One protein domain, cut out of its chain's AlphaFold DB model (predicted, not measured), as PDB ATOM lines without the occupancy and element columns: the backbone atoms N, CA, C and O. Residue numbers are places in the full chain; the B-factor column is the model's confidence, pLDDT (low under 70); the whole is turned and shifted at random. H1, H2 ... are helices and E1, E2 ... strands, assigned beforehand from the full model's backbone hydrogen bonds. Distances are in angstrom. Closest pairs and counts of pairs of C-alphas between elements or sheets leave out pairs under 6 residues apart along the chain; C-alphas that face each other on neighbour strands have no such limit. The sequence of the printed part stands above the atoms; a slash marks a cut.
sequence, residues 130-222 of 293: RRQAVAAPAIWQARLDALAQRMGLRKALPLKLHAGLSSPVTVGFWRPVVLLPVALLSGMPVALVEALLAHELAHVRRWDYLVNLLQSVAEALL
ATOM      1  N   ARG A 130     -22.453  13.488 -39.304       84.62
ATOM      2  CA  ARG A 130     -21.926  14.570 -40.151       84.62
ATOM      3  C   ARG A 130     -23.018  15.322 -40.924       84.62
ATOM      4  O   ARG A 130     -22.843  16.515 -41.207       84.62
ATOM      5  N   ARG A 131     -24.094  14.628 -41.319       85.00
ATOM      6  CA  ARG A 131     -25.257  15.218 -42.007       85.00
ATOM      7  C   ARG A 131     -26.135  16.023 -41.050       85.00
ATOM      8  O   ARG A 131     -26.612  17.077 -41.441       85.00
ATOM      9  N   GLN A 132     -26.288  15.558 -39.812       87.19
ATOM     10  CA  GLN A 132     -27.057  16.237 -38.762       87.19
ATOM     11  C   GLN A 132     -26.303  17.411 -38.117       87.19
ATOM     12  O   GLN A 132     -26.908  18.251 -37.459       87.19
ATOM     13  N   ALA A 133     -24.983  17.487 -38.300       86.81
ATOM     14  CA  ALA A 133     -24.167  18.561 -37.755       86.81
ATOM     15  C   ALA A 133     -24.338  19.881 -38.531       86.81
ATOM     16  O   ALA A 133     -24.231  19.923 -39.765       86.81
ATOM     17  N   VAL A 134     -24.529  20.963 -37.778       88.19
ATOM     18  CA  VAL A 134     -24.747  22.332 -38.267       88.19
ATOM     19  C   VAL A 134     -23.402  23.037 -38.441       88.19
ATOM     20  O   VAL A 134     -22.440  22.721 -37.747       88.19
ATOM     21  N   ALA A 135     -23.289  23.976 -39.381       89.12
ATOM     22  CA  ALA A 135     -22.070  24.772 -39.527       89.12
ATOM     23  C   ALA A 135     -21.777  25.566 -38.241       89.12
ATOM     24  O   ALA A 135     -22.687  26.123 -37.625       89.12
ATOM     25  N   ALA A 136     -20.510  25.609 -37.825       89.06
ATOM     26  CA  ALA A 136     -20.122  26.438 -36.692       89.06
ATOM     27  C   ALA A 136     -20.191  27.936 -37.050       89.06
ATOM     28  O   ALA A 136     -20.002  28.293 -38.215       89.06
ATOM     29  N   PRO A 137     -20.410  28.827 -36.063       90.50
ATOM     30  CA  PRO A 137     -20.331  30.268 -36.275       90.50
ATOM     31  C   PRO A 137     -19.001  30.671 -36.923       90.50
ATOM     32  O   PRO A 137     -17.948  30.134 -36.570       90.50
ATOM     33  N   ALA A 138     -19.038  31.659 -37.823       89.81
ATOM     34  CA  ALA A 138     -17.880  32.074 -38.624       89.81
ATOM     35  C   ALA A 138     -16.637  32.416 -37.782       89.81
ATOM     36  O   ALA A 138     -15.517  32.117 -38.183       89.81
ATOM     37  N   ILE A 139     -16.825  32.963 -36.574       89.94
ATOM     38  CA  ILE A 139     -15.730  33.257 -35.640       89.94
ATOM     39  C   ILE A 139     -14.945  32.003 -35.229       89.94
ATOM     40  O   ILE A 139     -13.721  32.045 -35.112       89.94
ATOM     41  N   TRP A 140     -15.629  30.877 -35.028       90.12
ATOM     42  CA  TRP A 140     -15.001  29.616 -34.639       90.12
ATOM     43  C   TRP A 140     -14.363  28.910 -35.828       90.12
ATOM     44  O   TRP A 140     -13.286  28.335 -35.677       90.12
ATOM     45  N   GLN A 141     -14.971  29.022 -37.012       90.94
ATOM     46  CA  GLN A 141     -14.346  28.579 -38.257       90.94
ATOM     47  C   GLN A 141     -13.026  29.332 -38.501       90.94
ATOM     48  O   GLN A 141     -11.991  28.697 -38.666       90.94
ATOM     49  N   ALA A 142     -13.025  30.666 -38.386       89.56
ATOM     50  CA  ALA A 142     -11.824  31.485 -38.559       89.56
ATOM     51  C   ALA A 142     -10.714  31.150 -37.543       89.56
ATOM     52  O   ALA A 142      -9.534  31.108 -37.899       89.56
ATOM     53  N   ARG A 143     -11.072  30.862 -36.283       89.94
ATOM     54  CA  ARG A 143     -10.111  30.391 -35.268       89.94
ATOM     55  C   ARG A 143      -9.509  29.036 -35.637       89.94
ATOM     56  O   ARG A 143      -8.294  28.871 -35.525       89.94
ATOM     57  N   LEU A 144     -10.329  28.085 -36.092       89.75
ATOM     58  CA  LEU A 144      -9.841  26.782 -36.549       89.75
ATOM     59  C   LEU A 144      -8.902  26.938 -37.749       89.75
ATOM     60  O   LEU A 144      -7.834  26.329 -37.761       89.75
ATOM     61  N   ASP A 145      -9.260  27.777 -38.718       89.88
ATOM     62  CA  ASP A 145      -8.447  28.019 -39.911       89.88
ATOM     63  C   ASP A 145      -7.098  28.655 -39.549       89.88
ATOM     64  O   ASP A 145      -6.054  28.208 -40.032       89.88
ATOM     65  N   ALA A 146      -7.080  29.617 -38.621       89.69
ATOM     66  CA  ALA A 146      -5.843  30.201 -38.108       89.69
ATOM     67  C   ALA A 146      -4.952  29.159 -37.404       89.69
ATOM     68  O   ALA A 146      -3.730  29.156 -37.584       89.69
ATOM     69  N   LEU A 147      -5.539  28.247 -36.619       89.06
ATOM     70  CA  LEU A 147      -4.805  27.139 -35.999       89.06
ATOM     71  C   LEU A 147      -4.271  26.160 -37.053       89.06
ATOM     72  O   LEU A 147      -3.101  25.781 -37.002       89.06
ATOM     73  N   ALA A 148      -5.090  25.796 -38.039       87.88
ATOM     74  CA  ALA A 148      -4.714  24.883 -39.112       87.88
ATOM     75  C   ALA A 148      -3.551  25.440 -39.949       87.88
ATOM     76  O   ALA A 148      -2.574  24.723 -40.198       87.88
ATOM     77  N   GLN A 149      -3.598  26.729 -40.298       88.88
ATOM     78  CA  GLN A 149      -2.512  27.425 -40.994       88.88
ATOM     79  C   GLN A 149      -1.213  27.414 -40.181       88.88
ATOM     80  O   GLN A 149      -0.159  27.062 -40.710       88.88
ATOM     81  N   ARG A 150      -1.279  27.717 -38.876       86.62
ATOM     82  CA  ARG A 150      -0.107  27.666 -37.977       86.62
ATOM     83  C   ARG A 150       0.491  26.266 -37.869       86.62
ATOM     84  O   ARG A 150       1.702  26.123 -37.732       86.62
ATOM     85  N   MET A 151      -0.341  25.233 -37.960       83.62
ATOM     86  CA  MET A 151       0.091  23.835 -37.976       83.62
ATOM     87  C   MET A 151       0.526  23.356 -39.366       83.62
ATOM     88  O   MET A 151       0.817  22.171 -39.525       83.62
ATOM     89  N   GLY A 152       0.580  24.235 -40.373       83.25
ATOM     90  CA  GLY A 152       1.024  23.923 -41.730       83.25
ATOM     91  C   GLY A 152       0.081  22.994 -42.498       83.25
ATOM     92  O   GLY A 152       0.542  22.237 -43.356       83.25
ATOM     93  N   LEU A 153      -1.212  22.985 -42.162       83.25
ATOM     94  CA  LEU A 153      -2.234  22.276 -42.930       83.25
ATOM     95  C   LEU A 153      -2.636  23.136 -44.134       83.25
ATOM     96  O   LEU A 153      -3.090  24.263 -43.982       83.25
ATOM     97  N   ARG A 154      -2.463  22.596 -45.346       69.62
ATOM     98  CA  ARG A 154      -2.755  23.313 -46.605       69.62
ATOM     99  C   ARG A 154      -4.247  23.387 -46.942       69.62
ATOM    100  O   ARG A 154      -4.638  24.168 -47.798       69.62
ATOM    101  N   LYS A 155      -5.074  22.547 -46.315       76.06
ATOM    102  CA  LYS A 155      -6.504  22.409 -46.609       76.06
ATOM    103  C   LYS A 155      -7.317  22.923 -45.427       76.06
ATOM    104  O   LYS A 155      -7.140  22.419 -44.320       76.06
ATOM    105  N   ALA A 156      -8.203  23.885 -45.681       77.25
ATOM    106  CA  ALA A 156      -9.177  24.340 -44.695       77.25
ATOM    107  C   ALA A 156     -10.114  23.183 -44.318       77.25
ATOM    108  O   ALA A 156     -10.581  22.431 -45.184       77.25
ATOM    109  N   LEU A 157     -10.348  23.017 -43.018       85.50
ATOM    110  CA  LEU A 157     -11.173  21.947 -42.471       85.50
ATOM    111  C   LEU A 157     -12.481  22.566 -41.978       85.50
ATOM    112  O   LEU A 157     -12.441  23.487 -41.164       85.50
ATOM    113  N   PRO A 158     -13.647  22.092 -42.443       87.19
ATOM    114  CA  PRO A 158     -14.910  22.616 -41.956       87.19
ATOM    115  C   PRO A 158     -15.118  22.212 -40.493       87.19
ATOM    116  O   PRO A 158     -14.982  21.036 -40.132       87.19
ATOM    117  N   LEU A 159     -15.482  23.191 -39.671       88.00
ATOM    118  CA  LEU A 159     -15.927  23.013 -38.299       88.00
ATOM    119  C   LEU A 159     -17.450  22.912 -38.286       88.00
ATOM    120  O   LEU A 159     -18.159  23.795 -38.779       88.00
ATOM    121  N   LYS A 160     -17.968  21.839 -37.699       89.44
ATOM    122  CA  LYS A 160     -19.405  21.670 -37.502       89.44
ATOM    123  C   LYS A 160     -19.731  21.413 -36.042       89.44
ATOM    124  O   LYS A 160     -18.948  20.808 -35.316       89.44
ATOM    125  N   LEU A 161     -20.918  21.839 -35.639       87.62
ATOM    126  CA  LEU A 161     -21.461  21.642 -34.309       87.62
ATOM    127  C   LEU A 161     -22.501  20.532 -34.308       87.62
ATOM    128  O   LEU A 161     -23.331  20.439 -35.213       87.62
ATOM    129  N   HIS A 162     -22.470  19.699 -33.274       87.38
ATOM    130  CA  HIS A 162     -23.469  18.657 -33.071       87.38
ATOM    131  C   HIS A 162     -23.906  18.626 -31.605       87.38
ATOM    132  O   HIS A 162     -23.069  18.579 -30.706       87.38
ATOM    133  N   ALA A 163     -25.216  18.654 -31.351       78.88
ATOM    134  CA  ALA A 163     -25.755  18.723 -29.990       78.88
ATOM    135  C   ALA A 163     -25.608  17.399 -29.213       78.88
ATOM    136  O   ALA A 163     -25.391  17.416 -28.010       78.88
ATOM    137  N   GLY A 164     -25.667  16.253 -29.900       76.25
ATOM    138  CA  GLY A 164     -25.609  14.919 -29.280       76.25
ATOM    139  C   GLY A 164     -24.208  14.328 -29.069       76.25
ATOM    140  O   GLY A 164     -24.097  13.118 -28.908       76.25
ATOM    141  N   LEU A 165     -23.136  15.126 -29.155       74.56
ATOM    142  CA  LEU A 165     -21.762  14.644 -28.941       74.56
ATOM    143  C   LEU A 165     -21.274  14.975 -27.526       74.56
ATOM    144  O   LEU A 165     -21.477  16.083 -27.048       74.56
ATOM    145  N   SER A 166     -20.575  14.038 -26.884       68.12
ATOM    146  CA  SER A 166     -19.949  14.227 -25.563       68.12
ATOM    147  C   SER A 166     -18.477  14.658 -25.637       68.12
ATOM    148  O   SER A 166     -17.938  15.189 -24.672       68.12
ATOM    149  N   SER A 167     -17.831  14.463 -26.787       69.00
ATOM    150  CA  SER A 167     -16.428  14.796 -27.050       69.00
ATOM    151  C   SER A 167     -16.294  15.353 -28.470       69.00
ATOM    152  O   SER A 167     -17.103  14.987 -29.331       69.00
ATOM    153  N   PRO A 168     -15.300  16.215 -28.756       75.81
ATOM    154  CA  PRO A 168     -14.934  16.517 -30.131       75.81
ATOM    155  C   PRO A 168     -14.524  15.236 -30.846       75.81
ATOM    156  O   PRO A 168     -13.924  14.344 -30.243       75.81
ATOM    157  N   VAL A 169     -14.877  15.147 -32.125       78.19
ATOM    158  CA  VAL A 169     -14.512  14.015 -32.974       78.19
ATOM    159  C   VAL A 169     -14.165  14.539 -34.358       78.19
ATOM    160  O   VAL A 169     -14.985  15.190 -35.012       78.19
ATOM    161  N   THR A 170     -12.973  14.218 -34.854       79.44
ATOM    162  CA  THR A 170     -12.669  14.396 -36.278       79.44
ATOM    163  C   THR A 170     -13.223  13.244 -37.099       79.44
ATOM    164  O   THR A 170     -12.920  12.077 -36.845       79.44
ATOM    165  N   VAL A 171     -14.021  13.570 -38.110       77.25
ATOM    166  CA  VAL A 171     -14.730  12.602 -38.942       77.25
ATOM    167  C   VAL A 171     -14.326  12.742 -40.403       77.25
ATOM    168  O   VAL A 171     -14.388  13.828 -40.969       77.25
ATOM    169  N   GLY A 172     -14.050  11.611 -41.052       70.69
ATOM    170  CA  GLY A 172     -13.920  11.513 -42.504       70.69
ATOM    171  C   GLY A 172     -12.486  11.302 -42.981       70.69
ATOM    172  O   GLY A 172     -11.548  11.896 -42.465       70.69
ATOM    173  N   PHE A 173     -12.353  10.458 -44.007       66.94
ATOM    174  CA  PHE A 173     -11.073  10.059 -44.588       66.94
ATOM    175  C   PHE A 173     -10.571  11.078 -45.631       66.94
ATOM    176  O   PHE A 173      -9.557  11.735 -45.449       66.94
ATOM    177  N   TRP A 174     -11.333  11.297 -46.710       65.44
ATOM    178  CA  TRP A 174     -10.924  12.157 -47.839       65.44
ATOM    179  C   TRP A 174     -11.144  13.667 -47.599       65.44
ATOM    180  O   TRP A 174     -10.517  14.540 -48.214       65.44
ATOM    181  N   ARG A 175     -12.089  13.998 -46.715       74.06
ATOM    182  CA  ARG A 175     -12.449  15.368 -46.320       74.06
ATOM    183  C   ARG A 175     -12.724  15.368 -44.813       74.06
ATOM    184  O   ARG A 175     -13.890  15.216 -44.445       74.06
ATOM    185  N   PRO A 176     -11.676  15.464 -43.971       80.94
ATOM    186  CA  PRO A 176     -11.861  15.476 -42.530       80.94
ATOM    187  C   PRO A 176     -12.689  16.698 -42.129       80.94
ATOM    188  O   PRO A 176     -12.505  17.793 -42.661       80.94
ATOM    189  N   VAL A 177     -13.629  16.489 -41.218       84.12
ATOM    190  CA  VAL A 177     -14.513  17.499 -40.638       84.12
ATOM    191  C   VAL A 177     -14.339  17.421 -39.134       84.12
ATOM    192  O   VAL A 177     -14.421  16.331 -38.568       84.12
ATOM    193  N   VAL A 178     -14.110  18.555 -38.484       86.81
ATOM    194  CA  VAL A 178     -14.036  18.599 -37.021       86.81
ATOM    195  C   VAL A 178     -15.457  18.785 -36.497       86.81
ATOM    196  O   VAL A 178     -16.095  19.795 -36.796       86.81
ATOM    197  N   LEU A 179     -15.977  17.793 -35.771       85.00
ATOM    198  CA  LEU A 179     -17.261  17.893 -35.081       85.00
ATOM    199  C   LEU A 179     -17.014  18.304 -33.634       85.00
ATOM    200  O   LEU A 179     -16.285  17.627 -32.912       85.00
ATOM    201  N   LEU A 180     -17.640  19.397 -33.214       86.00
ATOM    202  CA  LEU A 180     -17.534  19.920 -31.860       86.00
ATOM    203  C   LEU A 180     -18.908  19.869 -31.163       86.00
ATOM    204  O   LEU A 180     -19.909  20.289 -31.750       86.00
ATOM    205  N   PRO A 181     -18.989  19.379 -29.915       85.62
ATOM    206  CA  PRO A 181     -20.195  19.508 -29.116       85.62
ATOM    207  C   PRO A 181     -20.586  20.969 -28.906       85.62
ATOM    208  O   PRO A 181     -19.754  21.787 -28.510       85.62
ATOM    209  N   VAL A 182     -21.871  21.282 -29.078       83.31
ATOM    210  CA  VAL A 182     -22.398  22.633 -28.794       83.31
ATOM    211  C   VAL A 182     -22.141  23.024 -27.330       83.31
ATOM    212  O   VAL A 182     -21.764  24.158 -27.053       83.31
ATOM    213  N   ALA A 183     -22.246  22.064 -26.405       81.25
ATOM    214  CA  ALA A 183     -22.036  22.276 -24.971       81.25
ATOM    215  C   ALA A 183     -20.614  22.753 -24.609       81.25
ATOM    216  O   ALA A 183     -20.427  23.465 -23.625       81.25
ATOM    217  N   LEU A 184     -19.602  22.401 -25.410       80.56
ATOM    218  CA  LEU A 184     -18.226  22.840 -25.166       80.56
ATOM    219  C   LEU A 184     -18.025  24.323 -25.486       80.56
ATOM    220  O   LEU A 184     -17.150  24.953 -24.899       80.56
ATOM    221  N   LEU A 185     -18.837  24.886 -26.384       79.62
ATOM    222  CA  LEU A 185     -18.780  26.308 -26.717       79.62
ATOM    223  C   LEU A 185     -19.430  27.193 -25.653       79.62
ATOM    224  O   LEU A 185     -19.007  28.333 -25.487       79.62
ATOM    225  N   SER A 186     -20.439  26.685 -24.942       79.31
ATOM    226  CA  SER A 186     -21.120  27.421 -23.872       79.31
ATOM    227  C   SER A 186     -20.463  27.240 -22.502       79.31
ATOM    228  O   SER A 186     -20.543  28.139 -21.671       79.31
ATOM    229  N   GLY A 187     -19.810  26.098 -22.258       78.38
ATOM    230  CA  GLY A 187     -19.298  25.733 -20.932       78.38
ATOM    231  C   GLY A 187     -17.796  25.924 -20.695       78.38
ATOM    232  O   GLY A 187     -17.361  25.780 -19.554       78.38
ATOM    233  N   MET A 188     -16.979  26.211 -21.720       82.38
ATOM    234  CA  MET A 188     -15.515  26.271 -21.569       82.38
ATOM    235  C   MET A 188     -14.889  27.610 -21.978       82.38
ATOM    236  O   MET A 188     -15.324  28.235 -22.945       82.38
ATOM    237  N   PRO A 189     -13.789  28.026 -21.311       87.94
ATOM    238  CA  PRO A 189     -12.995  29.165 -21.750       87.94
ATOM    239  C   PRO A 189     -12.459  28.972 -23.170       87.94
ATOM    240  O   PRO A 189     -11.985  27.894 -23.533       87.94
ATOM    241  N   VAL A 190     -12.424  30.060 -23.937       86.62
ATOM    242  CA  VAL A 190     -11.994  30.065 -25.343       86.62
ATOM    243  C   VAL A 190     -10.612  29.432 -25.546       86.62
ATOM    244  O   VAL A 190     -10.436  28.621 -26.450       86.62
ATOM    245  N   ALA A 191      -9.650  29.731 -24.670       85.50
ATOM    246  CA  ALA A 191      -8.297  29.175 -24.755       85.50
ATOM    247  C   ALA A 191      -8.263  27.641 -24.604       85.50
ATOM    248  O   ALA A 191      -7.409  26.978 -25.192       85.50
ATOM    249  N   LEU A 192      -9.190  27.066 -23.829       86.50
ATOM    250  CA  LEU A 192      -9.288  25.618 -23.655       86.50
ATOM    251  C   LEU A 192      -9.888  24.957 -24.902       86.50
ATOM    252  O   LEU A 192      -9.391  23.922 -25.340       86.50
ATOM    253  N   VAL A 193     -10.900  25.585 -25.510       87.19
ATOM    254  CA  VAL A 193     -11.479  25.133 -26.786       87.19
ATOM    255  C   VAL A 193     -10.431  25.177 -27.899       87.19
ATOM    256  O   VAL A 193     -10.302  24.217 -28.650       87.19
ATOM    257  N   GLU A 194      -9.628  26.240 -27.990       87.88
ATOM    258  CA  GLU A 194      -8.549  26.333 -28.985       87.88
ATOM    259  C   GLU A 194      -7.482  25.251 -28.798       87.88
ATOM    260  O   GLU A 194      -7.034  24.655 -29.777       87.88
ATOM    261  N   ALA A 195      -7.099  24.957 -27.552       85.12
ATOM    262  CA  ALA A 195      -6.156  23.881 -27.263       85.12
ATOM    263  C   ALA A 195      -6.719  22.503 -27.654       85.12
ATOM    264  O   ALA A 195      -5.991  21.665 -28.189       85.12
ATOM    265  N   LEU A 196      -8.018  22.289 -27.437       86.69
ATOM    266  CA  LEU A 196      -8.728  21.078 -27.838       86.69
ATOM    267  C   LEU A 196      -8.816  20.950 -29.367       86.69
ATOM    268  O   LEU A 196      -8.496  19.903 -29.917       86.69
ATOM    269  N   LEU A 197      -9.155  22.028 -30.077       87.75
ATOM    270  CA  LEU A 197      -9.151  22.048 -31.543       87.75
ATOM    271  C   LEU A 197      -7.746  21.808 -32.109       87.75
ATOM    272  O   LEU A 197      -7.593  21.055 -33.067       87.75
ATOM    273  N   ALA A 198      -6.708  22.396 -31.510       85.50
ATOM    274  CA  ALA A 198      -5.323  22.152 -31.910       85.50
ATOM    275  C   ALA A 198      -4.916  20.679 -31.719       85.50
ATOM    276  O   ALA A 198      -4.168  20.136 -32.534       85.50
ATOM    277  N   HIS A 199      -5.427  20.017 -30.677       83.81
ATOM    278  CA  HIS A 199      -5.232  18.585 -30.457       83.81
ATOM    279  C   HIS A 199      -5.888  17.742 -31.560       83.81
ATOM    280  O   HIS A 199      -5.218  16.919 -32.186       83.81
ATOM    281  N   GLU A 200      -7.153  18.012 -31.877       85.25
ATOM    282  CA  GLU A 200      -7.868  17.348 -32.975       85.25
ATOM    283  C   GLU A 200      -7.179  17.579 -34.335       85.25
ATOM    284  O   GLU A 200      -7.000  16.654 -35.130       85.25
ATOM    285  N   LEU A 201      -6.688  18.795 -34.596       84.25
ATOM    286  CA  LEU A 201      -5.907  19.104 -35.800       84.25
ATOM    287  C   LEU A 201      -4.579  18.336 -35.860       84.25
ATOM    288  O   LEU A 201      -4.141  17.949 -36.949       84.25
ATOM    289  N   ALA A 202      -3.937  18.078 -34.716       82.88
ATOM    290  CA  ALA A 202      -2.727  17.261 -34.663       82.88
ATOM    291  C   ALA A 202      -3.007  15.813 -35.096       82.88
ATOM    292  O   ALA A 202      -2.206  15.237 -35.838       82.88
ATOM    293  N   HIS A 203      -4.154  15.254 -34.699       80.00
ATOM    294  CA  HIS A 203      -4.604  13.928 -35.136       80.00
ATOM    295  C   HIS A 203      -4.870  13.877 -36.643       80.00
ATOM    296  O   HIS A 203      -4.442  12.935 -37.316       80.00
ATOM    297  N   VAL A 204      -5.485  14.926 -37.200       81.19
ATOM    298  CA  VAL A 204      -5.700  15.042 -38.652       81.19
ATOM    299  C   VAL A 204      -4.370  15.121 -39.401       81.19
ATOM    300  O   VAL A 204      -4.180  14.402 -40.381       81.19
ATOM    301  N   ARG A 205      -3.417  15.933 -38.922       81.81
ATOM    302  CA  ARG A 205      -2.084  16.072 -39.540       81.81
ATOM    303  C   ARG A 205      -1.293  14.760 -39.534       81.81
ATOM    304  O   ARG A 205      -0.496  14.533 -40.444       81.81
ATOM    305  N   ARG A 206      -1.479  13.920 -38.511       77.19
ATOM    306  CA  ARG A 206      -0.785  12.630 -38.357       77.19
ATOM    307  C   ARG A 206      -1.494  11.461 -39.050       77.19
ATOM    308  O   ARG A 206      -0.938  10.371 -39.077       77.19
ATOM    309  N   TRP A 207      -2.648  11.690 -39.681       77.31
ATOM    310  CA  TRP A 207      -3.413  10.655 -40.392       77.31
ATOM    311  C   TRP A 207      -3.882   9.510 -39.479       77.31
ATOM    312  O   TRP A 207      -4.062   8.380 -39.933       77.31
ATOM    313  N   ASP A 208      -4.131   9.792 -38.196       81.00
ATOM    314  CA  ASP A 208      -4.504   8.769 -37.203       81.00
ATOM    315  C   ASP A 208      -5.789   8.016 -37.581       81.00
ATOM    316  O   ASP A 208      -5.946   6.836 -37.274       81.00
ATOM    317  N   TYR A 209      -6.693   8.676 -38.306       78.88
ATOM    318  CA  TYR A 209      -7.912   8.056 -38.818       78.88
ATOM    319  C   TYR A 209      -7.627   6.910 -39.805       78.88
ATOM    320  O   TYR A 209      -8.328   5.903 -39.768       78.88
ATOM    321  N   LEU A 210      -6.609   7.036 -40.671       83.06
ATOM    322  CA  LEU A 210      -6.241   5.997 -41.642       83.06
ATOM    323  C   LEU A 210      -5.688   4.785 -40.902       83.06
ATOM    324  O   LEU A 210      -6.000   3.650 -41.241       83.06
ATOM    325  N   VAL A 211      -4.922   5.028 -39.846       84.06
ATOM    326  CA  VAL A 211      -4.385   3.959 -39.014       84.06
ATOM    327  C   VAL A 211      -5.487   3.263 -38.207       84.06
ATOM    328  O   VAL A 211      -5.473   2.040 -38.091       84.06
ATOM    329  N   ASN A 212      -6.478   4.000 -37.703       84.94
ATOM    330  CA  ASN A 212      -7.653   3.408 -37.049       84.94
ATOM    331  C   ASN A 212      -8.520   2.604 -38.030       84.94
ATOM    332  O   ASN A 212      -9.066   1.561 -37.663       84.94
ATOM    333  N   LEU A 213      -8.627   3.056 -39.285       85.44
ATOM    334  CA  LEU A 213      -9.284   2.293 -40.344       85.44
ATOM    335  C   LEU A 213      -8.500   1.015 -40.659       85.44
ATOM    336  O   LEU A 213      -9.096  -0.054 -40.719       85.44
ATOM    337  N   LEU A 214      -7.173   1.108 -40.787       89.25
ATOM    338  CA  LEU A 214      -6.292  -0.041 -40.995       89.25
ATOM    339  C   LEU A 214      -6.440  -1.071 -39.866       89.25
ATOM    340  O   LEU A 214      -6.569  -2.256 -40.151       89.25
ATOM    341  N   GLN A 215      -6.488  -0.627 -38.604       90.00
ATOM    342  CA  GLN A 215      -6.787  -1.486 -37.449       90.00
ATOM    343  C   GLN A 215      -8.145  -2.159 -37.578       90.00
ATOM    344  O   GLN A 215      -8.216  -3.373 -37.440       90.00
ATOM    345  N   SER A 216      -9.196  -1.405 -37.897       89.81
ATOM    346  CA  SER A 216     -10.543  -1.967 -38.066       89.81
ATOM    347  C   SER A 216     -10.601  -3.018 -39.180       89.81
ATOM    348  O   SER A 216     -11.220  -4.060 -39.006       89.81
ATOM    349  N   VAL A 217      -9.941  -2.764 -40.314       91.06
ATOM    350  CA  VAL A 217      -9.888  -3.699 -41.450       91.06
ATOM    351  C   VAL A 217      -9.072  -4.942 -41.097       91.06
ATOM    352  O   VAL A 217      -9.517  -6.057 -41.359       91.06
ATOM    353  N   ALA A 218      -7.910  -4.774 -40.465       92.75
ATOM    354  CA  ALA A 218      -7.084  -5.893 -40.027       92.75
ATOM    355  C   ALA A 218      -7.781  -6.750 -38.964       92.75
ATOM    356  O   ALA A 218      -7.792  -7.969 -39.091       92.75
ATOM    357  N   GLU A 219      -8.409  -6.134 -37.960       92.00
ATOM    358  CA  GLU A 219      -9.200  -6.844 -36.947       92.00
ATOM    359  C   GLU A 219     -10.411  -7.557 -37.572       92.00
ATOM    360  O   GLU A 219     -10.755  -8.644 -37.122       92.00
ATOM    361  N   ALA A 220     -11.028  -7.007 -38.626       91.19
ATOM    362  CA  ALA A 220     -12.145  -7.651 -39.321       91.19
ATOM    363  C   ALA A 220     -11.711  -8.865 -40.160       91.19
ATOM    364  O   ALA A 220     -12.361  -9.905 -40.101       91.19
ATOM    365  N   LEU A 221     -10.624  -8.746 -40.932       92.25
ATOM    366  CA  LEU A 221     -10.144  -9.812 -41.823       92.25
ATOM    367  C   LEU A 221      -9.396 -10.922 -41.078       92.25
ATOM    368  O   LEU A 221      -9.478 -12.092 -41.451       92.25
ATOM    369  N   LEU A 222      -8.667 -10.558 -40.024       92.00
ATOM    370  CA  LEU A 222      -7.767 -11.440 -39.281       92.00
ATOM    371  C   LEU A 222      -8.207 -11.583 -37.818       92.00
ATOM    372  O   LEU A 222      -7.374 -11.715 -36.921       92.00
TER     373      LEU A 222
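Overview. This is residues 130 to 222 of the 293 residues of a protein of Janthinobacterium sp. AD80 (UniProt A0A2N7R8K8). A small, three-stranded sheet has two helices, H1 and H3, packed over one of its faces as two layers, and a last helix, H4, runs off this body as an arm; residues 214 to 222, of which 214 to 221 belong to H4, stick out freely. The short helix H2 follows straight on from the last strand at one end of the sheet. The printed part has 93 residues, with four named helices and three named strands in the order H1 E1 E2 E3 H2 H3 H4; the mixed sheet runs E1 E3 E2, and the class is mostly helix. The whole is compact, with a radius of gyration of the C-alphas of 13.8 A, and spans 44 by 31 by 22 A, the arm adding to its length.

Arrangement. In the sheet, E3, residues 177 to 181, is the inner strand between the edge strands E1, residues 159 to 162, and E2, residues 169 to 171. E1 and E3 are parallel at 40 degrees, with N 160 and O 178 2.9 A apart and N 180 and O 160 2.8 A apart, within hydrogen-bond range. E3 and E2 form a hairpin, antiparallel at 150 degrees, with N 171 and O 177 2.8 A apart. Residues 134 to 135 also pair with residues 160 to 161 of E1, antiparallel. H3, residues 190 to 206, is on the sheet at a height over the sheet of 10.1 A; it lies over E3 and E2, slantwise to the strands, at 35 degrees to E2 on the local plane. The closest C-alphas of H3 and E2 are those of Glu 200 and Thr 170, 6.5 A apart. H1, residues 138 to 150, is on the sheet too, and the C-alphas of Gln 141 and Leu 159 are its closest to E1, at 5.8 A. With residues 143 to 148 alone, H1 touches residues 194 to 201 of H3; the closest C-alphas, of Leu 147 and Ala 198, are 6.5 A apart, at a steep tilt of 51 degrees, the same way. H2, residues 182 to 187, only grazes the sheet with residues 182 to 185. H4, residues 208 to 221, is not on the sheet and is close to H3 but not clearly touching it, at 7.7 A between the C-alphas of Tyr 209 and His 203. In H1, H3 and H4 every O i to N i+4 pair is within hydrogen-bond range; in H2, 1 of 2.

Along the chain. E3 measures 13.0 A from first to last C-alpha, E1 10.2 A and E2 6.1 A. H3 measures 24.5 A, H4 20.0 A, H1 18.3 A and H2 9.0 A. H1 begins at C-alpha 138 (-17.880, 32.074, -38.624), E3 begins at C-alpha 177 (-14.513, 17.499, -40.638), and H4 ends at C-alpha 221 (-10.144, -9.812, -41.823).

Size, cuts and confidence. The two C-alphas farthest apart, of Ile 139 and Leu 222, are 45.5 A apart. The printed part has no cut and no long link. Mean pLDDT of the printed part is 83.9; residues 154, 166 to 167 and 173 to 174 are under 70.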